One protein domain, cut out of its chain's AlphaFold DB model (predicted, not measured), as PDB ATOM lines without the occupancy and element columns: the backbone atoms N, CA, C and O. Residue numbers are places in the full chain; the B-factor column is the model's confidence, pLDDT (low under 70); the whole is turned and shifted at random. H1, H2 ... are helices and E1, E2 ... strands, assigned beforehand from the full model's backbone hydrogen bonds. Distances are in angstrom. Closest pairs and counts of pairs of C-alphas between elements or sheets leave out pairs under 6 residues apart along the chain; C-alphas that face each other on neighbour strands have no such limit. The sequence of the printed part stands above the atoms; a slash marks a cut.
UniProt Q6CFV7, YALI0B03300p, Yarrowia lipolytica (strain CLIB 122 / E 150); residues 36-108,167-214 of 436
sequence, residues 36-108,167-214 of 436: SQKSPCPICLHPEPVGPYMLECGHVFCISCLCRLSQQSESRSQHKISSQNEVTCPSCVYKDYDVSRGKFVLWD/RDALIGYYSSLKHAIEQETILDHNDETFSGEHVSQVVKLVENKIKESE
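What this domain is: This is residues 36 to 108 and 167 to 214 of the 436 residues of the protein "YALI0B03300p" of Yarrowia lipolytica (strain CLIB 122 / E 150) (UniProt Q6CFV7). A long helical hairpin, H2 and H3, makes one side of the domain, and H1 runs off at a steep angle from near the start of H3, with the small strand hairpin E3 and E4 beside it. The small sheet E2, E1, E5 has E1 and E2 near the middle, and residues 75 to 81, of which 75 and 76 belong to H1, stick out at one end. The printed part has 121 residues, with named elements in the order E1, E2, H1, E3, E4, E5, H2, H3; both sheets, E2 - E1 - E5 and E3 - E4, are antiparallel, and the class is mixed, helices and strands. The whole is compact, with a radius of gyration of the C-alphas of 14.5 A and spans of 45 by 34 by 29 A.

Where its parts are: Residues 36 to 51 have no named element. E1 is residues 52 to 54, beginning at C-alpha 52 (64.443, 59.961, 153.168), and E2 is residues 60 to 62. H1, residues 63 to 76, is 20.6 A long. E3 is residues 86 to 88, E4 residues 96 to 98, and E5 residues 103 to 107, 12.6 A long. H2, residues 167 to 188, measures 32.2 A from C-alpha 167 (56.754, 59.716, 171.636). H3, residues 197 to 214, measures 26.1 A and ends at C-alpha 214 (60.305, 64.843, 173.581).

How they stand to each other: E1 is the inner strand of its sheet. E1 and E2 form a hairpin, with N 53 and O 61 2.8 A apart, within hydrogen-bond range. E1 and E5 are antiparallel, with N 54 and O 103 at 2.8 A. H1 only grazes this sheet, with residues 63 to 66. The closest C-alphas of H1 and E3 are those of Ser 70 and Val 87, 5.4 A apart. E3 and E4 form a hairpin, with N 87 and O 97 at 2.8 A. With residues 63 to 68 alone, H1 touches H3, opposite ways at a steep tilt of 52 degrees; the closest C-alphas are those of Ser 64 and Val 199, 6.0 A apart. H2 and H3 touch as a helical hairpin, opposite ways at a shallow tilt of 10 degrees, closest at the C-alphas of Ile 171 and Ile 210, 5.4 A. In H1, H2 and H3 every O i to N i+4 pair is within hydrogen-bond range.

The domain as a whole: The two C-alphas farthest apart are those of His 79 and Asp 168, 45.3 A. Residues 109 to 166 are not printed, and C-alphas 108 and 167 are 18.0 A apart across this cut. Of the links that are printed whole, none is long. The mean pLDDT of the printed part is 82.9; residues 73 to 84 and 185 to 196 are under 70.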
ATOM      1  N   SER A  36      57.204  49.107 148.396       79.06
ATOM      2  CA  SER A  36      57.012  49.143 146.934       79.06
ATOM      3  C   SER A  36      57.045  50.559 146.346       79.06
ATOM      4  O   SER A  36      57.176  50.715 145.137       79.06
ATOM      5  N   GLN A  37      56.940  51.591 147.191       81.62
ATOM      6  CA  GLN A  37      57.101  52.994 146.812       81.62
ATOM      7  C   GLN A  37      58.548  53.486 146.993       81.62
ATOM      8  O   GLN A  37      58.814  54.657 146.729       81.62
ATOM      9  N   LYS A  38      59.480  52.635 147.455       86.25
ATOM     10  CA  LYS A  38      60.902  52.985 147.507       86.25
ATOM     11  C   LYS A  38      61.403  53.238 146.089       86.25
ATOM     12  O   LYS A  38      61.248  52.405 145.199       86.25
ATOM     13  N   SER A  39      62.038  54.383 145.905       88.75
ATOM     14  CA  SER A  39      62.757  54.744 144.690       88.75
ATOM     15  C   SER A  39      64.154  55.228 145.069       88.75
ATOM     16  O   SER A  39      64.303  55.818 146.146       88.75
ATOM     17  N   PRO A  40      65.162  55.038 144.200       92.44
ATOM     18  CA  PRO A  40      66.477  55.622 144.421       92.44
ATOM     19  C   PRO A  40      66.365  57.142 144.559       92.44
ATOM     20  O   PRO A  40      65.465  57.759 143.981       92.44
ATOM     21  N   CYS A  41      67.287  57.759 145.299       93.25
ATOM     22  CA  CYS A  41      67.336  59.215 145.366       93.25
ATOM     23  C   CYS A  41      67.625  59.786 143.965       93.25
ATOM     24  O   CYS A  41      68.675  59.478 143.407       93.25
ATOM     25  N   PRO A  42      66.786  60.672 143.401       92.25
ATOM     26  CA  PRO A  42      67.029  61.215 142.059       92.25
ATOM     27  C   PRO A  42      68.267  62.119 141.940       92.25
ATOM     28  O   PRO A  42      68.642  62.477 140.830       92.25
ATOM     29  N   ILE A  43      68.870  62.527 143.064       90.31
ATOM     30  CA  ILE A  43      70.044  63.412 143.093       90.31
ATOM     31  C   ILE A  43      71.339  62.594 143.142       90.31
ATOM     32  O   ILE A  43      72.192  62.767 142.280       90.31
ATOM     33  N   CYS A  44      71.491  61.700 144.125       89.69
ATOM     34  CA  CYS A  44      72.707  60.888 144.277       89.69
ATOM     35  C   CYS A  44      72.607  59.484 143.662       89.69
ATOM     36  O   CYS A  44      73.594  58.757 143.648       89.69
ATOM     37  N   LEU A  45      71.427  59.082 143.180       91.06
ATOM     38  CA  LEU A  45      71.131  57.759 142.610       91.06
ATOM     39  C   LEU A  45      71.348  56.579 143.570       91.06
ATOM     40  O   LEU A  45      71.287  55.424 143.149       91.06
ATOM     41  N   HIS A  46      71.543  56.844 144.866       88.31
ATOM     42  CA  HIS A  46      71.642  55.790 145.868       88.31
ATOM     43  C   HIS A  46      70.306  55.021 145.946       88.31
ATOM     44  O   HIS A  46      69.254  55.666 146.039       88.31
ATOM     45  N   PRO A  47      70.311  53.670 145.883       86.81
ATOM     46  CA  PRO A  47      69.096  52.850 145.862       86.81
ATOM     47  C   PRO A  47      68.195  53.051 147.080       86.81
ATOM     48  O   PRO A  47      66.976  52.944 146.951       86.81
ATOM     49  N   GLU A  48      68.772  53.375 148.240       88.88
ATOM     50  CA  GLU A  48      68.026  53.650 149.463       88.88
ATOM     51  C   GLU A  48      68.345  55.059 149.973       88.88
ATOM     52  O   GLU A  48      69.425  55.279 150.505       88.88
ATOM     53  N   PRO A  49      67.446  56.047 149.820       91.19
ATOM     54  CA  PRO A  49      67.732  57.407 150.262       91.19
ATOM     55  C   PRO A  49      68.014  57.475 151.771       91.19
ATOM     56  O   PRO A  49      67.152  57.117 152.577       91.19
ATOM     57  N   VAL A  50      69.191  57.983 152.150       89.88
ATOM     58  CA  VAL A  50      69.577  58.247 153.546       89.88
ATOM     59  C   VAL A  50      68.832  59.479 154.048       89.88
ATOM     60  O   VAL A  50      68.811  60.523 153.394       89.88
ATOM     61  N   GLY A  51      68.180  59.369 155.208       92.12
ATOM     62  CA  GLY A  51      67.304  60.437 155.690       92.12
ATOM     63  C   GLY A  51      66.210  60.768 154.671       92.12
ATOM     64  O   GLY A  51      66.151  61.912 154.213       92.12
ATOM     65  N   PRO A  52      65.386  59.784 154.260       94.31
ATOM     66  CA  PRO A  52      64.443  59.961 153.168       94.31
ATOM     67  C   PRO A  52      63.448  61.067 153.515       94.31
ATOM     68  O   PRO A  52      62.798  61.047 154.562       94.31
ATOM     69  N   TYR A  53      63.345  62.050 152.633       94.44
ATOM     70  CA  TYR A  53      62.614  63.283 152.870       94.44
ATOM     71  C   TYR A  53      61.730  63.606 151.672       94.44
ATOM     72  O   TYR A  53      62.203  63.724 150.540       94.44
ATOM     73  N   MET A  54      60.429  63.709 151.923       94.44
ATOM     74  CA  MET A  54      59.409  63.933 150.909       94.44
ATOM     75  C   MET A  54      59.051  65.418 150.823       94.44
ATOM     76  O   MET A  54      58.645  66.024 151.816       94.44
ATOM     77  N   LEU A  55      59.156  65.991 149.621       92.38
ATOM     78  CA  LEU A  55      58.662  67.340 149.321       92.38
ATOM     79  C   LEU A  55      57.133  67.349 149.163       92.38
ATOM     80  O   LEU A  55      56.501  66.306 149.003       92.38
ATOM     81  N   GLU A  56      56.515  68.532 149.132       89.12
ATOM     82  CA  GLU A  56      55.053  68.659 148.984       89.12
ATOM     83  C   GLU A  56      54.523  68.074 147.660       89.12
ATOM     84  O   GLU A  56      53.388  67.601 147.605       89.12
ATOM     85  N   CYS A  57      55.357  68.012 146.614       89.69
ATOM     86  CA  CYS A  57      55.030  67.326 145.359       89.69
ATOM     87  C   CYS A  57      54.963  65.791 145.484       89.69
ATOM     88  O   CYS A  57      54.442  65.127 144.593       89.69
ATOM     89  N   GLY A  58      55.463  65.213 146.579       89.38
ATOM     90  CA  GLY A  58      55.470  63.775 146.836       89.38
ATOM     91  C   GLY A  58      56.743  63.033 146.427       89.38
ATOM     92  O   GLY A  58      56.843  61.847 146.721       89.38
ATOM     93  N   HIS A  59      57.711  63.694 145.789       91.75
ATOM     94  CA  HIS A  59      59.005  63.080 145.476       91.75
ATOM     95  C   HIS A  59      59.890  62.996 146.722       91.75
ATOM     96  O   HIS A  59      59.903  63.920 147.543       91.75
ATOM     97  N   VAL A  60      60.622  61.888 146.842       94.25
ATOM     98  CA  VAL A  60      61.463  61.552 147.995       94.25
ATOM     99  C   VAL A  60      62.937  61.624 147.602       94.25
ATOM    100  O   VAL A  60      63.337  61.121 146.555       94.25
ATOM    101  N   PHE A  61      63.749  62.240 148.458       94.06
ATOM    102  CA  PHE A  61      65.187  62.430 148.262       94.06
ATOM    103  C   PHE A  61      65.939  62.156 149.567       94.06
ATOM    104  O   PHE A  61      65.317  62.108 150.628       94.06
ATOM    105  N   CYS A  62      67.270  62.051 149.523       93.19
ATOM    106  CA  CYS A  62      68.065  62.230 150.736       93.19
ATOM    107  C   CYS A  62      67.927  63.681 151.216       93.19
ATOM    108  O   CYS A  62      68.044  64.616 150.414       93.19
ATOM    109  N   ILE A  63      67.723  63.890 152.515       92.31
ATOM    110  CA  ILE A  63      67.669  65.242 153.092       92.31
ATOM    111  C   ILE A  63      68.985  66.010 152.871       92.31
ATOM    112  O   ILE A  63      68.958  67.193 152.539       92.31
ATOM    113  N   SER A  64      70.132  65.324 152.951       89.38
ATOM    114  CA  SER A  64      71.466  65.877 152.677       89.38
ATOM    115  C   SER A  64      71.574  66.430 151.252       89.38
ATOM    116  O   SER A  64      72.050  67.550 151.046       89.38
ATOM    117  N   CYS A  65      71.047  65.689 150.274       89.81
ATOM    118  CA  CYS A  65      70.992  66.099 148.872       89.81
ATOM    119  C   CYS A  65      70.103  67.333 148.652       89.81
ATOM    120  O   CYS A  65      70.487  68.237 147.910       89.81
ATOM    121  N   LEU A  66      68.938  67.404 149.308       89.50
ATOM    122  CA  LEU A  66      68.046  68.567 149.213       89.50
ATOM    123  C   LEU A  66      68.656  69.821 149.844       89.50
ATOM    124  O   LEU A  66      68.607  70.890 149.236       89.50
ATOM    125  N   CYS A  67      69.264  69.698 151.027       87.06
ATOM    126  CA  CYS A  67      69.934  70.818 151.688       87.06
ATOM    127  C   CYS A  67      71.073  71.379 150.829       87.06
ATOM    128  O   CYS A  67      71.178  72.594 150.669       87.06
ATOM    129  N   ARG A  68      71.876  70.511 150.200       85.12
ATOM    130  CA  ARG A  68      72.924  70.950 149.268       85.12
ATOM    131  C   ARG A  68      72.348  71.693 148.066       85.12
ATOM    132  O   ARG A  68      72.889  72.722 147.666       85.12
ATOM    133  N   LEU A  69      71.257  71.186 147.494       84.75
ATOM    134  CA  LEU A  69      70.614  71.819 146.344       84.75
ATOM    135  C   LEU A  69      70.095  73.225 146.689       84.75
ATOM    136  O   LEU A  69      70.320  74.149 145.911       84.75
ATOM    137  N   SER A  70      69.503  73.399 147.877       82.81
ATOM    138  CA  SER A  70      69.047  74.701 148.396       82.81
ATOM    139  C   SER A  70      70.180  75.725 148.473       82.81
ATOM    140  O   SER A  70      70.053  76.848 147.988       82.81
ATOM    141  N   GLN A  71      71.335  75.322 149.004       78.62
ATOM    142  CA  GLN A  71      72.502  76.201 149.132       78.62
ATOM    143  C   GLN A  71      73.101  76.580 147.765       78.62
ATOM    144  O   GLN A  71      73.558  77.706 147.546       78.62
ATOM    145  N   GLN A  72      73.073  75.660 146.794       75.25
ATOM    146  CA  GLN A  72      73.528  75.955 145.433       75.25
ATOM    147  C   GLN A  72      72.612  76.958 144.722       75.25
ATOM    148  O   GLN A  72      73.113  77.820 143.995       75.25
ATOM    149  N   SER A  73      71.294  76.908 144.940       67.69
ATOM    150  CA  SER A  73      70.381  77.927 144.406       67.69
ATOM    151  C   SER A  73      70.603  79.311 145.020       67.69
ATOM    152  O   SER A  73      70.508  80.303 144.297       67.69
ATOM    153  N   GLU A  74      70.975  79.406 146.299       63.75
ATOM    154  CA  GLU A  74      71.282  80.691 146.949       63.75
ATOM    155  C   GLU A  74      72.502  81.376 146.319       63.75
ATOM    156  O   GLU A  74      72.436  82.548 145.948       63.75
ATOM    157  N   SER A  75      73.595  80.633 146.118       58.78
ATOM    158  CA  SER A  75      74.834  81.178 145.533       58.78
ATOM    159  C   SER A  75      74.664  81.711 144.103       58.78
ATOM    160  O   SER A  75      75.344  82.662 143.715       58.78
ATOM    161  N   ARG A  76      73.722  81.150 143.328       58.34
ATOM    162  CA  ARG A  76      73.376  81.617 141.972       58.34
ATOM    163  C   ARG A  76      72.454  82.841 141.967       58.34
ATOM    164  O   ARG A  76      72.387  83.548 140.964       58.34
ATOM    165  N   SER A  77      71.762  83.114 143.070       57.47
ATOM    166  CA  SER A  77      70.677  84.099 143.158       57.47
ATOM    167  C   SER A  77      71.111  85.417 143.799       57.47
ATOM    168  O   SER A  77      70.345  86.020 144.543       57.47
ATOM    169  N   GLN A  78      72.307  85.927 143.482       54.94
ATOM    170  CA  GLN A  78      72.816  87.195 144.044       54.94
ATOM    171  C   GLN A  78      71.925  88.430 143.750       54.94
ATOM    172  O   GLN A  78      72.141  89.493 144.325       54.94
ATOM    173  N   HIS A  79      70.892  88.300 142.902       52.06
ATOM    174  CA  HIS A  79      69.975  89.381 142.517       52.06
ATOM    175  C   HIS A  79      68.471  89.099 142.725       52.06
ATOM    176  O   HIS A  79      67.643  89.882 142.258       52.06
ATOM    177  N   LYS A  80      68.076  88.033 143.435       51.59
ATOM    178  CA  LYS A  80      66.666  87.807 143.814       51.59
ATOM    179  C   LYS A  80      66.553  87.555 145.313       51.59
ATOM    180  O   LYS A  80      67.312  86.776 145.871       51.59
ATOM    181  N   ILE A  81      65.567  88.195 145.944       49.88
ATOM    182  CA  ILE A  81      65.140  87.932 147.325       49.88
ATOM    183  C   ILE A  81      64.424  86.567 147.321       49.88
ATOM    184  O   ILE A  81      63.201  86.498 147.349       49.88
ATOM    185  N   SER A  82      65.180  85.485 147.146       53.97
ATOM    186  CA  SER A  82      64.699  84.116 147.343       53.97
ATOM    187  C   SER A  82      64.733  83.818 148.835       53.97
ATOM    188  O   SER A  82      65.674  84.226 149.518       53.97
ATOM    189  N   SER A  83      63.721  83.128 149.360       59.59
ATOM    190  CA  SER A  83      63.787  82.655 150.742       59.59
ATOM    191  C   SER A  83      64.897  81.599 150.876       59.59
ATOM    192  O   SER A  83      65.179  80.873 149.922       59.59
ATOM    193  N   GLN A  84      65.545  81.522 152.045       64.56
ATOM    194  CA  GLN A  84      66.758  80.713 152.279       64.56
ATOM    195  C   GLN A  84      66.569  79.179 152.147       64.56
ATOM    196  O   GLN A  84      67.511  78.410 152.296       64.56
ATOM    197  N   ASN A  85      65.349  78.704 151.870       75.19
ATOM    198  CA  ASN A  85      64.992  77.278 151.890       75.19
ATOM    199  C   ASN A  85      64.219  76.805 150.646       75.19
ATOM    200  O   ASN A  85      63.648  75.712 150.663       75.19
ATOM    201  N   GLU A  86      64.136  77.612 149.588       82.62
ATOM    202  CA  GLU A  86      63.388  77.256 148.377       82.62
ATOM    203  C   GLU A  86      64.232  76.452 147.381       82.62
ATOM    204  O   GLU A  86      65.333  76.843 147.004       82.62
ATOM    205  N   VAL A  87      63.679  75.326 146.924       84.31
ATOM    206  CA  VAL A  87      64.288  74.421 145.944       84.31
ATOM    207  C   VAL A  87      63.272  74.040 144.875       84.31
ATOM    208  O   VAL A  87      62.182  73.550 145.182       84.31
ATOM    209  N   THR A  88      63.645  74.164 143.603       87.88
ATOM    210  CA  THR A  88      62.891  73.545 142.507       87.88
ATOM    211  C   THR A  88      63.072  72.028 142.558       87.88
ATOM    212  O   THR A  88      64.194  71.528 142.513       87.88
ATOM    213  N   CYS A  89      61.978  71.265 142.640       90.00
ATOM    214  CA  CYS A  89      62.060  69.802 142.696       90.00
ATOM    215  C   CYS A  89      62.696  69.226 141.408       90.00
ATOM    216  O   CYS A  89      62.090  69.380 140.344       90.00
ATOM    217  N   PRO A  90      63.830  68.496 141.477       87.62
ATOM    218  CA  PRO A  90      64.511  67.971 140.285       87.62
ATOM    219  C   PRO A  90      63.688  66.967 139.478       87.62
ATOM    220  O   PRO A  90      63.866  66.843 138.272       87.62
ATOM    221  N   SER A  91      62.782  66.243 140.137       87.69
ATOM    222  CA  SER A  91      61.989  65.193 139.493       87.69
ATOM    223  C   SER A  91      60.799  65.730 138.709       87.69
ATOM    224  O   SER A  91      60.383  65.106 137.742       87.69
ATOM    225  N   CYS A  92      60.218  66.857 139.130       89.25
ATOM    226  CA  CYS A  92      58.981  67.351 138.528       89.25
ATOM    227  C   CYS A  92      59.095  68.751 137.933       89.25
ATOM    228  O   CYS A  92      58.283  69.103 137.090       89.25
ATOM    229  N   VAL A  93      60.063  69.560 138.376       84.62
ATOM    230  CA  VAL A  93      60.414  70.891 137.838       84.62
ATOM    231  C   VAL A  93      59.248  71.905 137.813       84.62
ATOM    232  O   VAL A  93      59.386  73.029 137.352       84.62
ATOM    233  N   TYR A  94      58.086  71.542 138.364       75.44
ATOM    234  CA  TYR A  94      56.862  72.338 138.273       75.44
ATOM    235  C   TYR A  94      56.875  73.625 139.102       75.44
ATOM    236  O   TYR A  94      56.179  74.573 138.747       75.44
ATOM    237  N   LYS A  95      57.581  73.647 140.239       80.81
ATOM    238  CA  LYS A  95      57.583  74.783 141.169       80.81
ATOM    239  C   LYS A  95      58.760  74.714 142.143       80.81
ATOM    240  O   LYS A  95      59.309  73.633 142.371       80.81
ATOM    241  N   ASP A  96      59.069  75.855 142.743       83.94
ATOM    242  CA  ASP A  96      59.902  75.968 143.935       83.94
ATOM    243  C   ASP A  96      59.121  75.540 145.182       83.94
ATOM    244  O   ASP A  96      57.942  75.874 145.359       83.94
ATOM    245  N   TYR A  97      59.788  74.765 146.030       85.31
ATOM    246  CA  TYR A  97      59.257  74.220 147.270       85.31
ATOM    247  C   TYR A  97      60.158  74.613 148.428       85.31
ATOM    248  O   TYR A  97      61.374  74.474 148.353       85.31
ATOM    249  N   ASP A  98      59.543  75.030 149.527       87.69
ATOM    250  CA  ASP A  98      60.244  75.243 150.786       87.69
ATOM    251  C   ASP A  98      60.585  73.885 151.420       87.69
ATOM    252  O   ASP A  98      59.697  73.115 151.809       87.69
ATOM    253  N   VAL A  99      61.881  73.588 151.534       86.19
ATOM    254  CA  VAL A  99      62.391  72.335 152.107       86.19
ATOM    255  C   VAL A  99      61.904  72.148 153.549       86.19
ATOM    256  O   VAL A  99      61.626  71.020 153.960       86.19
ATOM    257  N   SER A 100      61.687  73.223 154.315       86.50
ATOM    258  CA  SER A 100      61.196  73.135 155.700       86.50
ATOM    259  C   SER A 100      59.768  72.581 155.809       86.50
ATOM    260  O   SER A 100      59.371  72.042 156.847       86.50
ATOM    261  N   ARG A 101      58.987  72.655 154.721       89.31
ATOM    262  CA  ARG A 101      57.625  72.113 154.649       89.31
ATOM    263  C   ARG A 101      57.594  70.623 154.320       89.31
ATOM    264  O   ARG A 101      56.581  69.975 154.593       89.31
ATOM    265  N   GLY A 102      58.688  70.061 153.808       91.81
ATOM    266  CA  GLY A 102      58.810  68.623 153.577       91.81
ATOM    267  C   GLY A 102      58.703  67.794 154.862       91.81
ATOM    268  O   GLY A 102      58.575  68.320 155.973       91.81
ATOM    269  N   LYS A 103      58.676  66.470 154.712       94.62
ATOM    270  CA  LYS A 103      58.513  65.535 155.832       94.62
ATOM    271  C   LYS A 103      59.428  64.334 155.679       94.62
ATOM    272  O   LYS A 103      59.571  63.803 154.579       94.62
ATOM    273  N   PHE A 104      59.990  63.876 156.793       95.94
ATOM    274  CA  PHE A 104      60.719  62.614 156.832       95.94
ATOM    275  C   PHE A 104      59.801  61.437 156.516       95.94
ATOM    276  O   PHE A 104      58.608  61.455 156.839       95.94
ATOM    277  N   VAL A 105      60.381  60.425 155.880       95.00
ATOM    278  CA  VAL A 105      59.694  59.210 155.464       95.00
ATOM    279  C   VAL A 105      60.107  58.047 156.358       95.00
ATOM    280  O   VAL A 105      61.283  57.713 156.487       95.00
ATOM    281  N   LEU A 106      59.117  57.391 156.945       92.56
ATOM    282  CA  LEU A 106      59.249  56.089 157.571       92.56
ATOM    283  C   LEU A 106      58.786  55.029 156.567       92.56
ATOM    284  O   LEU A 106      57.618  55.007 156.172       92.56
ATOM    285  N   TRP A 107      59.697  54.161 156.139       89.00
ATOM    286  CA  TRP A 107      59.336  53.004 155.327       89.00
ATOM    287  C   TRP A 107      58.745  51.918 156.224       89.00
ATOM    288  O   TRP A 107      59.312  51.614 157.270       89.00
ATOM    289  N   ASP A 108      57.621  51.338 155.812       83.69
ATOM    290  CA  ASP A 108      57.096  50.129 156.445       83.69
ATOM    291  C   ASP A 108      58.142  49.002 156.371       83.69
ATOM    292  O   ASP A 108      58.918  48.914 155.415       83.69
ATOM    293  N   ARG A 167      55.588  58.940 171.202       93.75
ATOM    294  CA  ARG A 167      56.754  59.716 171.636       93.75
ATOM    295  C   ARG A 167      58.050  58.913 171.535       93.75
ATOM    296  O   ARG A 167      59.010  59.382 170.922       93.75
ATOM    297  N   ASP A 168      58.078  57.724 172.124       94.31
ATOM    298  CA  ASP A 168      59.309  56.947 172.259       94.31
ATOM    299  C   ASP A 168      59.731  56.359 170.913       94.31
ATOM    300  O   ASP A 168      60.909  56.403 170.550       94.31
ATOM    301  N   ALA A 169      58.766  55.901 170.109       93.62
ATOM    302  CA  ALA A 169      59.046  55.426 168.759       93.62
ATOM    303  C   ALA A 169      59.565  56.538 167.831       93.62
ATOM    304  O   ALA A 169      60.480  56.300 167.039       93.62
ATOM    305  N   LEU A 170      59.038  57.764 167.946       95.00
ATOM    306  CA  LEU A 170      59.528  58.923 167.191       95.00
ATOM    307  C   LEU A 170      60.967  59.282 167.570       95.00
ATOM    308  O   LEU A 170      61.810  59.464 166.688       95.00
ATOM    309  N   ILE A 171      61.260  59.349 168.872       95.62
ATOM    310  CA  ILE A 171      62.614  59.610 169.380       95.62
ATOM    311  C   ILE A 171      63.573  58.524 168.887       95.62
ATOM    312  O   ILE A 171      64.652  58.847 168.388       95.62
ATOM    313  N   GLY A 172      63.175  57.251 168.962       95.62
ATOM    314  CA  GLY A 172      63.972  56.130 168.465       95.62
ATOM    315  C   GLY A 172      64.278  56.256 166.974       95.62
ATOM    316  O   GLY A 172      65.446  56.213 166.583       95.62
ATOM    317  N   TYR A 173      63.257  56.514 166.150       94.75
ATOM    318  CA  TYR A 173      63.414  56.703 164.706       94.75
ATOM    319  C   TYR A 173      64.397  57.830 164.373       94.75
ATOM    320  O   TYR A 173      65.352  57.610 163.626       94.75
ATOM    321  N   TYR A 174      64.202  59.030 164.929       96.00
ATOM    322  CA  TYR A 174      65.072  60.169 164.629       96.00
ATOM    323  C   TYR A 174      66.494  59.966 165.158       96.00
ATOM    324  O   TYR A 174      67.448  60.414 164.523       96.00
ATOM    325  N   SER A 175      66.657  59.254 166.275       96.31
ATOM    326  CA  SER A 175      67.978  58.917 166.818       96.31
ATOM    327  C   SER A 175      68.740  57.960 165.896       96.31
ATOM    328  O   SER A 175      69.910  58.197 165.591       96.31
ATOM    329  N   SER A 176      68.074  56.920 165.381       93.94
ATOM    330  CA  SER A 176      68.646  56.028 164.363       93.94
ATOM    331  C   SER A 176      68.942  56.764 163.055       93.94
ATOM    332  O   SER A 176      69.989  56.545 162.445       93.94
ATOM    333  N   LEU A 177      68.054  57.673 162.642       93.81
ATOM    334  CA  LEU A 177      68.229  58.490 161.443       93.81
ATOM    335  C   LEU A 177      69.452  59.407 161.545       93.81
ATOM    336  O   LEU A 177      70.233  59.492 160.600       93.81
ATOM    337  N   LYS A 178      69.634  60.061 162.700       93.81
ATOM    338  CA  LYS A 178      70.808  60.888 162.996       93.81
ATOM    339  C   LYS A 178      72.091  60.079 162.810       93.81
ATOM    340  O   LYS A 178      72.979  60.526 162.090       93.81
ATOM    341  N   HIS A 179      72.149  58.877 163.385       92.25
ATOM    342  CA  HIS A 179      73.318  58.010 163.257       92.25
ATOM    343  C   HIS A 179      73.611  57.625 161.798       92.25
ATOM    344  O   HIS A 179      74.761  57.677 161.373       92.25
ATOM    345  N   ALA A 180      72.583  57.294 161.009       90.50
ATOM    346  CA  ALA A 180      72.750  56.957 159.592       90.50
ATOM    347  C   ALA A 180      73.311  58.132 158.764       90.50
ATOM    348  O   ALA A 180      74.201  57.940 157.938       90.50
ATOM    349  N   ILE A 181      72.833  59.354 159.018       89.06
ATOM    350  CA  ILE A 181      73.305  60.573 158.339       89.06
ATOM    351  C   ILE A 181      74.754  60.904 158.742       89.06
ATOM    352  O   ILE A 181      75.577  61.281 157.906       89.06
ATOM    353  N   GLU A 182      75.101  60.732 160.018       86.75
ATOM    354  CA  GLU A 182      76.479  60.903 160.497       86.75
ATOM    355  C   GLU A 182      77.434  59.879 159.862       86.75
ATOM    356  O   GLU A 182      78.555  60.234 159.503       86.75
ATOM    357  N   GLN A 183      76.997  58.632 159.658       82.62
ATOM    358  CA  GLN A 183      77.802  57.617 158.971       82.62
ATOM    359  C   GLN A 183      78.042  57.941 157.488       82.62
ATOM    360  O   GLN A 183      79.165  57.773 157.017       82.62
ATOM    361  N   GLU A 184      77.033  58.448 156.766       71.88
ATOM    362  CA  GLU A 184      77.184  58.920 155.375       71.88
ATOM    363  C   GLU A 184      78.273  60.008 155.285       71.88
ATOM    364  O   GLU A 184      79.145  59.968 154.421       71.88
ATOM    365  N   THR A 185      78.305  60.909 156.272       65.25
ATOM    366  CA  THR A 185      79.308  61.985 156.372       65.25
ATOM    367  C   THR A 185      80.742  61.454 156.393       65.25
ATOM    368  O   THR A 185      81.626  62.050 155.782       65.25
ATOM    369  N   ILE A 186      80.981  60.347 157.101       61.12
ATOM    370  CA  ILE A 186      82.315  59.752 157.267       61.12
ATOM    371  C   ILE A 186      82.822  59.165 155.944       61.12
ATOM    372  O   ILE A 186      84.022  59.210 155.677       61.12
ATOM    373  N   LEU A 187      81.925  58.632 155.111       59.59
ATOM    374  CA  LEU A 187      82.288  58.036 153.824       59.59
ATOM    375  C   LEU A 187      82.647  59.107 152.782       59.59
ATOM    376  O   LEU A 187      83.623  58.925 152.051       59.59
ATOM    377  N   ASP A 188      81.942  60.242 152.789       54.94
ATOM    378  CA  ASP A 188      82.174  61.369 151.871       54.94
ATOM    379  C   ASP A 188      83.420  62.211 152.225       54.94
ATOM    380  O   ASP A 188      83.945  62.922 151.374       54.94
ATOM    381  N   HIS A 189      83.955  62.119 153.454       52.59
ATOM    382  CA  HIS A 189      85.173  62.848 153.876       52.59
ATOM    383  C   HIS A 189      86.461  62.423 153.143       52.59
ATOM    384  O   HIS A 189      87.510  63.033 153.352       52.59
ATOM    385  N   ASN A 190      86.396  61.403 152.285       51.09
ATOM    386  CA  ASN A 190      87.503  61.030 151.404       51.09
ATOM    387  C   ASN A 190      87.527  61.831 150.087       51.09
ATOM    388  O   ASN A 190      88.513  61.740 149.360       51.09
ATOM    389  N   ASP A 191      86.489  62.623 149.792       52.91
ATOM    390  CA  ASP A 191      86.467  63.565 148.672       52.91
ATOM    391  C   ASP A 191      86.798  64.982 149.172       52.91
ATOM    392  O   ASP A 191      85.973  65.668 149.777       52.91
ATOM    393  N   GLU A 192      88.002  65.477 148.862       53.19
ATOM    394  CA  GLU A 192      88.497  66.823 149.233       53.19
ATOM    395  C   GLU A 192      87.621  67.989 148.709       53.19
ATOM    396  O   GLU A 192      87.825  69.149 149.064       53.19
ATOM    397  N   THR A 193      86.620  67.694 147.876       55.19
ATOM    398  CA  THR A 193      85.725  68.676 147.238       55.19
ATOM    399  C   THR A 193      84.469  68.972 148.076       55.19
ATOM    400  O   THR A 193      83.644  69.805 147.697       55.19
ATOM    401  N   PHE A 194      84.288  68.302 149.218       55.47
ATOM    402  CA  PHE A 194      83.020  68.280 149.938       55.47
ATOM    403  C   PHE A 194      83.060  69.043 151.270       55.47
ATOM    404  O   PHE A 194      83.623  68.581 152.261       55.47
ATOM    405  N   SER A 195      82.407  70.208 151.346       58.69
ATOM    406  CA  SER A 195      82.204  70.885 152.631       58.69
ATOM    407  C   SER A 195      81.109  70.164 153.432       58.69
ATOM    408  O   SER A 195      79.927  70.208 153.088       58.69
ATOM    409  N   GLY A 196      81.473  69.517 154.544       67.62
ATOM    410  CA  GLY A 196      80.540  68.823 155.453       67.62
ATOM    411  C   GLY A 196      79.503  69.723 156.157       67.62
ATOM    412  O   GLY A 196      78.750  69.265 157.018       67.62
ATOM    413  N   GLU A 197      79.439  71.009 155.808       75.38
ATOM    414  CA  GLU A 197      78.561  72.010 156.418       75.38
ATOM    415  C   GLU A 197      77.072  71.672 156.254       75.38
ATOM    416  O   GLU A 197      76.304  71.769 157.214       75.38
ATOM    417  N   HIS A 198      76.660  71.205 155.073       76.75
ATOM    418  CA  HIS A 198      75.272  70.814 154.819       76.75
ATOM    419  C   HIS A 198      74.846  69.613 155.669       76.75
ATOM    420  O   HIS A 198      73.712  69.581 156.142       76.75
ATOM    421  N   VAL A 199      75.748  68.666 155.951       82.50
ATOM    422  CA  VAL A 199      75.405  67.541 156.825       82.50
ATOM    423  C   VAL A 199      75.234  67.997 158.273       82.50
ATOM    424  O   VAL A 199      74.273  67.601 158.928       82.50
ATOM    425  N   SER A 200      76.074  68.919 158.758       85.00
ATOM    426  CA  SER A 200      75.894  69.510 160.094       85.00
ATOM    427  C   SER A 200      74.532  70.201 160.247       85.00
ATOM    428  O   SER A 200      73.890  70.090 161.293       85.00
ATOM    429  N   GLN A 201      74.053  70.886 159.203       85.06
ATOM    430  CA  GLN A 201      72.719  71.496 159.203       85.06
ATOM    431  C   GLN A 201      71.608  70.443 159.288       85.06
ATOM    432  O   GLN A 201      70.670  70.604 160.070       85.06
ATOM    433  N   VAL A 202      71.734  69.347 158.535       89.81
ATOM    434  CA  VAL A 202      70.784  68.231 158.592       89.81
ATOM    435  C   VAL A 202      70.767  67.587 159.976       89.81
ATOM    436  O   VAL A 202      69.689  67.362 160.523       89.81
ATOM    437  N   VAL A 203      71.932  67.333 160.578       91.81
ATOM    438  CA  VAL A 203      72.019  66.761 161.931       91.81
ATOM    439  C   VAL A 203      71.298  67.656 162.940       91.81
ATOM    440  O   VAL A 203      70.464  67.163 163.696       91.81
ATOM    441  N   LYS A 204      71.512  68.978 162.895       92.06
ATOM    442  CA  LYS A 204      70.782  69.938 163.746       92.06
ATOM    443  C   LYS A 204      69.270  69.901 163.513       92.06
ATOM    444  O   LYS A 204      68.497  70.017 164.461       92.06
ATOM    445  N   LEU A 205      68.835  69.747 162.261       92.19
ATOM    446  CA  LEU A 205      67.418  69.617 161.924       92.19
ATOM    447  C   LEU A 205      66.815  68.354 162.556       92.19
ATOM    448  O   LEU A 205      65.733  68.429 163.137       92.19
ATOM    449  N   VAL A 206      67.523  67.222 162.509       94.38
ATOM    450  CA  VAL A 206      67.089  65.970 163.149       94.38
ATOM    451  C   VAL A 206      67.099  66.090 164.677       94.38
ATOM    452  O   VAL A 206      66.141  65.680 165.325       94.38
ATOM    453  N   GLU A 207      68.111  66.724 165.272       95.25
ATOM    454  CA  GLU A 207      68.158  66.989 166.719       95.25
ATOM    455  C   GLU A 207      66.984  67.845 167.202       95.25
ATOM    456  O   GLU A 207      66.422  67.592 168.268       95.25
ATOM    457  N   ASN A 208      66.575  68.843 166.416       94.56
ATOM    458  CA  ASN A 208      65.381  69.623 166.724       94.56
ATOM    459  C   ASN A 208      64.117  68.755 166.665       94.56
ATOM    460  O   ASN A 208      63.258  68.899 167.528       94.56
ATOM    461  N   LYS A 209      64.024  67.805 165.724       94.69
ATOM    462  CA  LYS A 209      62.907  66.846 165.670       94.69
ATOM    463  C   LYS A 209      62.869  65.890 166.858       94.69
ATOM    464  O   LYS A 209      61.778  65.564 167.322       94.69
ATOM    465  N   ILE A 210      64.025  65.503 167.396       95.12
ATOM    466  CA  ILE A 210      64.102  64.739 168.650       95.12
ATOM    467  C   ILE A 210      63.516  65.568 169.801       95.12
ATOM    468  O   ILE A 210      62.602  65.100 170.470       95.12
ATOM    469  N   LYS A 211      63.944  66.827 169.964       94.81
ATOM    470  CA  LYS A 211      63.417  67.732 171.006       94.81
ATOM    471  C   LYS A 211      61.918  68.008 170.859       94.81
ATOM    472  O   LYS A 211      61.197  68.051 171.850       94.81
ATOM    473  N   GLU A 212      61.439  68.196 169.629       92.06
ATOM    474  CA  GLU A 212      60.004  68.334 169.340       92.06
ATOM    475  C   GLU A 212      59.236  67.068 169.752       92.06
ATOM    476  O   GLU A 212      58.169  67.175 170.348       92.06
ATOM    477  N   SER A 213      59.798  65.882 169.495       92.31
ATOM    478  CA  SER A 213      59.195  64.601 169.887       92.31
ATOM    479  C   SER A 213      59.190  64.411 171.407       92.31
ATOM    480  O   SER A 213      58.209  63.925 171.956       92.31
ATOM    481  N   GLU A 214      60.239  64.847 172.111       91.19
ATOM    482  CA  GLU A 214      60.305  64.843 173.581       91.19
ATOM    483  C   GLU A 214      59.254  65.746 174.235       91.19
ATOM    484  O   GLU A 214      58.808  65.457 175.346       91.19
TER     485      GLU A 214